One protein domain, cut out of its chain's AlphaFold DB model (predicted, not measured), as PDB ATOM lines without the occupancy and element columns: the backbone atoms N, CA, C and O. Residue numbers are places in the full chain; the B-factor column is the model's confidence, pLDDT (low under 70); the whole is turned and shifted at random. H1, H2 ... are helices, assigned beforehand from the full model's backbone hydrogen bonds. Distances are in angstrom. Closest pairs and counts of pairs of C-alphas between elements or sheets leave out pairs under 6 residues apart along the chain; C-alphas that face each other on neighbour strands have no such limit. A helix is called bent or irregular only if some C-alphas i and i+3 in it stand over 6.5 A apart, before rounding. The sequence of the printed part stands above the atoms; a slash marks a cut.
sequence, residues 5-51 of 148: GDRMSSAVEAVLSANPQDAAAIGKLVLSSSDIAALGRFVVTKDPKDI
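What this domain is: This is residues 5 to 51 of the 148 residues of an uncharacterized protein of Burkholderia sp. PAMC 26561 (UniProt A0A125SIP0). The model is a small knot of four helices in which the chain runs out along H1, turns through residues 18 to 22 and comes back along H2 and then the short H3, with H3 packed on H1 around Ala 11 and Ile 36. H1 and H2 run opposite ways with their lines at only 20 degrees, and the very short H4 lies near the other three, with Val 43 in the closest pair to each. After H4 the last residues, 46 to 51, make a turned tail that ends at Ile 51. The printed part has 47 residues with four named helices, in the order H1, H2, H3, H4, and no named strand; its class is all helix. The whole is compact, with a radius of gyration of the C-alphas of 9.4 A, and the C-alphas span 27 by 22 by 16 A along their three main axes.

Where its parts are: The printed part begins with H1, residues 5 to 17, the longest helix by residues, which measures 18.4 A from first to last C-alpha. It begins at C-alpha 5 at (-27.923, -18.340, 44.578) and ends at C-alpha 17 at (-34.279, -1.041, 43.731). Residues 18 to 22 lead to H2, residues 23 to 32, which is 14.3 A long from C-alpha 23 at (-26.337, 6.723, 35.543) to C-alpha 32. After Ser 33 comes H3, residues 34 to 38, five residues and 6.0 A long. Residues 39 to 41 lead on to H4, residues 42 to 45, which is 5.0 A long and ends at C-alpha 45 at (-32.222, -2.510, 30.994). In what follows, residues 48 to 50 are helix as well, a run of three residues without a name. No helix is bent or irregular.

How they stand to each other: H1 touches H3, with 7 pairs of C-alphas within 8 A; the closest C-alphas are those of Ala 11 and Ile 36, 5.2 A apart. H1 and H2 are close but not clearly touching, with the C-alphas of Val 15 and Leu 29 the closest at 7.9 A. These two helices run opposite ways at a shallow tilt of 20 degrees, and their centres are 14.4 A apart. H2 and H3 touch only at the corner by their link, and their closest C-alphas are those of Val 30 and Ala 37, 4.9 A apart. H2 and H4 only just touch, with 3 pairs of C-alphas within 8 A, the closest being those of Ile 26 and Val 43 at 7.3 A. H4 is close to H1 but not clearly touching it, with the C-alphas of Val 15 and Val 43 the closest at 6.0 A. H3 and H4 are also close but not clearly touching, with the C-alphas of Ile 36 and Val 43 the closest at 7.6 A. In the backbones of H1, H2 and H3 every O i to N i+4 pair is within hydrogen-bond range. H4, with four residues, is too short for such a pair, and its one O i to N i+3 pair is within range.

The domain as a whole: The two C-alphas farthest apart in the domain are those of Gly 5 and Gln 21, at 27.4 A. The first and last printed C-alphas, those of Gly 5 and Ile 51, are 14.1 A apart. The links from H1 to H2, from H2 to H3 and from H3 to H4 are tight, with 5, 1 and 3 residues between the helices. The printed part has no cut and runs from residue 5 to residue 51 of a chain of 148 residues. The mean pLDDT of the printed part is 90.9, and no printed residue is under 70.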
ATOM      1  N   GLY A   5     -26.557 -18.763  44.893       75.56
ATOM      2  CA  GLY A   5     -27.923 -18.340  44.578       75.56
ATOM      3  C   GLY A   5     -28.375 -17.120  45.383       75.56
ATOM      4  O   GLY A   5     -28.955 -16.199  44.812       75.56
ATOM      5  N   ASP A   6     -28.037 -17.067  46.671       83.12
ATOM      6  CA  ASP A   6     -28.435 -15.971  47.562       83.12
ATOM      7  C   ASP A   6     -27.711 -14.674  47.180       83.12
ATOM      8  O   ASP A   6     -28.330 -13.613  47.075       83.12
ATOM      9  N   ARG A   7     -26.417 -14.777  46.850       83.69
ATOM     10  CA  ARG A   7     -25.599 -13.648  46.374       83.69
ATOM     11  C   ARG A   7     -26.138 -13.037  45.083       83.69
ATOM     12  O   ARG A   7     -26.259 -11.819  44.975       83.69
ATOM     13  N   MET A   8     -26.493 -13.877  44.109       80.81
ATOM     14  CA  MET A   8     -27.062 -13.410  42.840       80.81
ATOM     15  C   MET A   8     -28.455 -12.805  43.025       80.81
ATOM     16  O   MET A   8     -28.753 -11.780  42.413       80.81
ATOM     17  N   SER A   9     -29.289 -13.384  43.897       87.50
ATOM     18  CA  SER A   9     -30.604 -12.819  44.221       87.50
ATOM     19  C   SER A   9     -30.469 -11.427  44.838       87.50
ATOM     20  O   SER A   9     -31.107 -10.482  44.380       87.50
ATOM     21  N   SER A  10     -29.560 -11.272  45.805       90.38
ATOM     22  CA  SER A  10     -29.282  -9.981  46.439       90.38
ATOM     23  C   SER A  10     -28.767  -8.942  45.436       90.38
ATOM     24  O   SER A  10     -29.226  -7.798  45.432       90.38
ATOM     25  N   ALA A  11     -27.868  -9.334  44.527       89.75
ATOM     26  CA  ALA A  11     -27.362  -8.447  43.481       89.75
ATOM     27  C   ALA A  11     -28.479  -7.971  42.533       89.75
ATOM     28  O   ALA A  11     -28.549  -6.786  42.198       89.75
ATOM     29  N   VAL A  12     -29.381  -8.870  42.131       90.88
ATOM     30  CA  VAL A  12     -30.532  -8.533  41.282       90.88
ATOM     31  C   VAL A  12     -31.486  -7.578  42.001       90.88
ATOM     32  O   VAL A  12     -31.891  -6.571  41.418       90.88
ATOM     33  N   GLU A  13     -31.807  -7.832  43.269       92.44
ATOM     34  CA  GLU A  13     -32.668  -6.961  44.080       92.44
ATOM     35  C   GLU A  13     -32.070  -5.561  44.277       92.44
ATOM     36  O   GLU A  13     -32.763  -4.547  44.119       92.44
ATOM     37  N   ALA A  14     -30.766  -5.480  44.548       90.94
ATOM     38  CA  ALA A  14     -30.047  -4.212  44.653       90.94
ATOM     39  C   ALA A  14     -30.130  -3.407  43.345       90.94
ATOM     40  O   ALA A  14     -30.347  -2.196  43.352       90.94
ATOM     41  N   VAL A  15     -30.022  -4.081  42.199       90.88
ATOM     42  CA  VAL A  15     -30.167  -3.441  40.890       90.88
ATOM     43  C   VAL A  15     -31.607  -3.004  40.632       90.88
ATOM     44  O   VAL A  15     -31.806  -1.919  40.087       90.88
ATOM     45  N   LEU A  16     -32.611  -3.806  40.986       91.06
ATOM     46  CA  LEU A  16     -34.023  -3.473  40.755       91.06
ATOM     47  C   LEU A  16     -34.517  -2.318  41.636       91.06
ATOM     48  O   LEU A  16     -35.374  -1.553  41.202       91.06
ATOM     49  N   SER A  17     -33.960  -2.162  42.837       90.19
ATOM     50  CA  SER A  17     -34.279  -1.041  43.731       90.19
ATOM     51  C   SER A  17     -33.607   0.280  43.328       90.19
ATOM     52  O   SER A  17     -34.051   1.351  43.747       90.19
ATOM     53  N   ALA A  18     -32.568   0.238  42.487       88.94
ATOM     54  CA  ALA A  18     -31.866   1.425  42.011       88.94
ATOM     55  C   ALA A  18     -32.617   2.148  40.878       88.94
ATOM     56  O   ALA A  18     -33.125   1.525  39.943       88.94
ATOM     57  N   ASN A  19     -32.608   3.486  40.906       87.44
ATOM     58  CA  ASN A  19     -33.187   4.313  39.846       87.44
ATOM     59  C   ASN A  19     -32.415   4.127  38.517       87.44
ATOM     60  O   ASN A  19     -31.254   4.534  38.439       87.44
ATOM     61  N   PRO A  20     -33.034   3.583  37.450       80.38
ATOM     62  CA  PRO A  20     -32.355   3.333  36.176       80.38
ATOM     63  C   PRO A  20     -31.945   4.608  35.425       80.38
ATOM     64  O   PRO A  20     -31.087   4.540  34.551       80.38
ATOM     65  N   GLN A  21     -32.543   5.761  35.743       84.44
ATOM     66  CA  GLN A  21     -32.229   7.037  35.087       84.44
ATOM     67  C   GLN A  21     -31.034   7.760  35.722       84.44
ATOM     68  O   GLN A  21     -30.523   8.726  35.158       84.44
ATOM     69  N   ASP A  22     -30.566   7.298  36.883       91.62
ATOM     70  CA  ASP A  22     -29.389   7.851  37.546       91.62
ATOM     71  C   ASP A  22     -28.139   7.042  37.178       91.62
ATOM     72  O   ASP A  22     -27.712   6.125  37.884       91.62
ATOM     73  N   ALA A  23     -27.535   7.393  36.042       88.38
ATOM     74  CA  ALA A  23     -26.337   6.723  35.543       88.38
ATOM     75  C   ALA A  23     -25.158   6.772  36.537       88.38
ATOM     76  O   ALA A  23     -24.348   5.843  36.574       88.38
ATOM     77  N   ALA A  24     -25.057   7.822  37.359       91.12
ATOM     78  CA  ALA A  24     -23.983   7.957  38.338       91.12
ATOM     79  C   ALA A  24     -24.182   7.003  39.524       91.12
ATOM     80  O   ALA A  24     -23.219   6.375  39.974       91.12
ATOM     81  N   ALA A  25     -25.416   6.866  40.014       90.06
ATOM     82  CA  ALA A  25     -25.750   5.882  41.040       90.06
ATOM     83  C   ALA A  25     -25.528   4.450  40.535       90.06
ATOM     84  O   ALA A  25     -24.899   3.648  41.226       90.06
ATOM     85  N   ILE A  26     -25.959   4.155  39.304       90.56
ATOM     86  CA  ILE A  26     -25.744   2.851  38.670       90.56
ATOM     87  C   ILE A  26     -24.251   2.532  38.535       90.56
ATOM     88  O   ILE A  26     -23.826   1.436  38.898       90.56
ATOM     89  N   GLY A  27     -23.433   3.485  38.083       91.00
ATOM     90  CA  GLY A  27     -21.984   3.292  37.979       91.00
ATOM     91  C   GLY A  27     -21.333   2.966  39.326       91.00
ATOM     92  O   GLY A  27     -20.557   2.019  39.422       91.00
ATOM     93  N   LYS A  28     -21.693   3.692  40.392       93.50
ATOM     94  CA  LYS A  28     -21.197   3.407  41.751       93.50
ATOM     95  C   LYS A  28     -21.614   2.023  42.238       93.50
ATOM     96  O   LYS A  28     -20.810   1.335  42.859       93.50
ATOM     97  N   LEU A  29     -22.849   1.620  41.947       91.81
ATOM     98  CA  LEU A  29     -23.376   0.318  42.336       91.81
ATOM     99  C   LEU A  29     -22.596  -0.820  41.657       91.81
ATOM    100  O   LEU A  29     -22.155  -1.744  42.336       91.81
ATOM    101  N   VAL A  30     -22.343  -0.713  40.349       93.25
ATOM    102  CA  VAL A  30     -21.530  -1.684  39.591       93.25
ATOM    103  C   VAL A  30     -20.107  -1.779  40.140       93.25
ATOM    104  O   VAL A  30     -19.587  -2.876  40.303       93.25
ATOM    105  N   LEU A  31     -19.488  -0.647  40.480       92.50
ATOM    106  CA  LEU A  31     -18.129  -0.625  41.035       92.50
ATOM    107  C   LEU A  31     -18.044  -1.153  42.476       92.50
ATOM    108  O   LEU A  31     -16.949  -1.437  42.953       92.50
ATOM    109  N   SER A  32     -19.174  -1.269  43.177       92.31
ATOM    110  CA  SER A  32     -19.206  -1.706  44.577       92.31
ATOM    111  C   SER A  32     -19.202  -3.226  44.756       92.31
ATOM    112  O   SER A  32     -18.882  -3.702  45.843       92.31
ATOM    113  N   SER A  33     -19.559  -3.994  43.719       92.19
ATOM    114  CA  SER A  33     -19.693  -5.450  43.815       92.19
ATOM    115  C   SER A  33     -19.453  -6.140  42.475       92.19
ATOM    116  O   SER A  33     -20.090  -5.815  41.473       92.19
ATOM    117  N   SER A  34     -18.593  -7.163  42.482       91.25
ATOM    118  CA  SER A  34     -18.371  -8.042  41.326       91.25
ATOM    119  C   SER A  34     -19.640  -8.785  40.913       91.25
ATOM    120  O   SER A  34     -19.863  -9.002  39.728       91.25
ATOM    121  N   ASP A  35     -20.495  -9.132  41.878       93.19
ATOM    122  CA  ASP A  35     -21.752  -9.838  41.622       93.19
ATOM    123  C   ASP A  35     -22.720  -8.953  40.836       93.19
ATOM    124  O   ASP A  35     -23.381  -9.412  39.910       93.19
ATOM    125  N   ILE A  36     -22.748  -7.655  41.151       94.38
ATOM    126  CA  ILE A  36     -23.530  -6.672  40.400       94.38
ATOM    127  C   ILE A  36     -22.899  -6.419  39.028       94.38
ATOM    128  O   ILE A  36     -23.619  -6.326  38.033       94.38
ATOM    129  N   ALA A  37     -21.569  -6.332  38.948       94.25
ATOM    130  CA  ALA A  37     -20.866  -6.157  37.681       94.25
ATOM    131  C   ALA A  37     -21.116  -7.319  36.704       94.25
ATOM    132  O   ALA A  37     -21.347  -7.081  35.516       94.25
ATOM    133  N   ALA A  38     -21.167  -8.556  37.208       94.38
ATOM    134  CA  ALA A  38     -21.450  -9.757  36.424       94.38
ATOM    135  C   ALA A  38     -22.849  -9.751  35.779       94.38
ATOM    136  O   ALA A  38     -23.059 -10.392  34.750       94.38
ATOM    137  N   LEU A  39     -23.808  -8.987  36.322       95.06
ATOM    138  CA  LEU A  39     -25.142  -8.856  35.723       95.06
ATOM    139  C   LEU A  39     -25.108  -8.142  34.360       95.06
ATOM    140  O   LEU A  39     -26.029  -8.316  33.559       95.06
ATOM    141  N   GLY A  40     -24.054  -7.375  34.064       95.06
ATOM    142  CA  GLY A  40     -23.825  -6.777  32.753       95.06
ATOM    143  C   GLY A  40     -24.949  -5.833  32.319       95.06
ATOM    144  O   GLY A  40     -25.345  -4.915  33.041       95.06
ATOM    145  N   ARG A  41     -25.478  -6.039  31.108       94.94
ATOM    146  CA  ARG A  41     -26.497  -5.168  30.498       94.94
ATOM    147  C   ARG A  41     -27.784  -5.058  31.322       94.94
ATOM    148  O   ARG A  41     -28.423  -4.003  31.276       94.94
ATOM    149  N   PHE A  42     -28.124  -6.081  32.108       95.56
ATOM    150  CA  PHE A  42     -29.279  -6.064  33.010       95.56
ATOM    151  C   PHE A  42     -29.296  -4.844  33.934       95.56
ATOM    152  O   PHE A  42     -30.362  -4.290  34.200       95.56
ATOM    153  N   VAL A  43     -28.127  -4.372  34.382       94.25
ATOM    154  CA  VAL A  43     -28.041  -3.242  35.313       94.25
ATOM    155  C   VAL A  43     -28.712  -1.983  34.747       94.25
ATOM    156  O   VAL A  43     -29.316  -1.212  35.500       94.25
ATOM    157  N   VAL A  44     -28.675  -1.824  33.423       91.88
ATOM    158  CA  VAL A  44     -29.283  -0.707  32.693       91.88
ATOM    159  C   VAL A  44     -30.710  -1.031  32.254       91.88
ATOM    160  O   VAL A  44     -31.603  -0.211  32.438       91.88
ATOM    161  N   THR A  45     -30.941  -2.206  31.661       93.31
ATOM    162  CA  THR A  45     -32.222  -2.510  30.994       93.31
ATOM    163  C   THR A  45     -33.295  -3.053  31.923       93.31
ATOM    164  O   THR A  45     -34.475  -2.932  31.608       93.31
ATOM    165  N   LYS A  46     -32.895  -3.654  33.051       92.38
ATOM    166  CA  LYS A  46     -33.756  -4.399  33.983       92.38
ATOM    167  C   LYS A  46     -34.520  -5.572  33.345       92.38
ATOM    168  O   LYS A  46     -35.416  -6.121  33.979       92.38
ATOM    169  N   ASP A  47     -34.170  -5.986  32.124       94.75
ATOM    170  CA  ASP A  47     -34.739  -7.176  31.482       94.75
ATOM    171  C   ASP A  47     -33.938  -8.414  31.911       94.75
ATOM    172  O   ASP A  47     -32.753  -8.496  31.577       94.75
ATOM    173  N   PRO A  48     -34.535  -9.404  32.603       93.94
ATOM    174  CA  PRO A  48     -33.835 -10.620  33.019       93.94
ATOM    175  C   PRO A  48     -33.121 -11.355  31.878       93.94
ATOM    176  O   PRO A  48     -32.112 -12.018  32.106       93.94
ATOM    177  N   LYS A  49     -33.591 -11.212  30.632       96.06
ATOM    178  CA  LYS A  49     -32.933 -11.793  29.453       96.06
ATOM    179  C   LYS A  49     -31.572 -11.176  29.159       96.06
ATOM    180  O   LYS A  49     -30.849 -11.730  28.338       96.06
ATOM    181  N   ASP A  50     -31.246 -10.026  29.741       95.81
ATOM    182  CA  ASP A  50     -29.983  -9.311  29.564       95.81
ATOM    183  C   ASP A  50     -28.957  -9.578  30.668       95.81
ATOM    184  O   ASP A  50     -27.860  -9.013  30.620       95.81
ATOM    185  N   ILE A  51     -29.280 -10.438  31.637       95.06
ATOM    186  CA  ILE A  51     -28.328 -10.869  32.664       95.06
ATOM    187  C   ILE A  51     -27.120 -11.527  31.989       95.06
ATOM    188  O   ILE A  51     -27.269 -12.379  31.112       95.06
TER     189      ILE A  51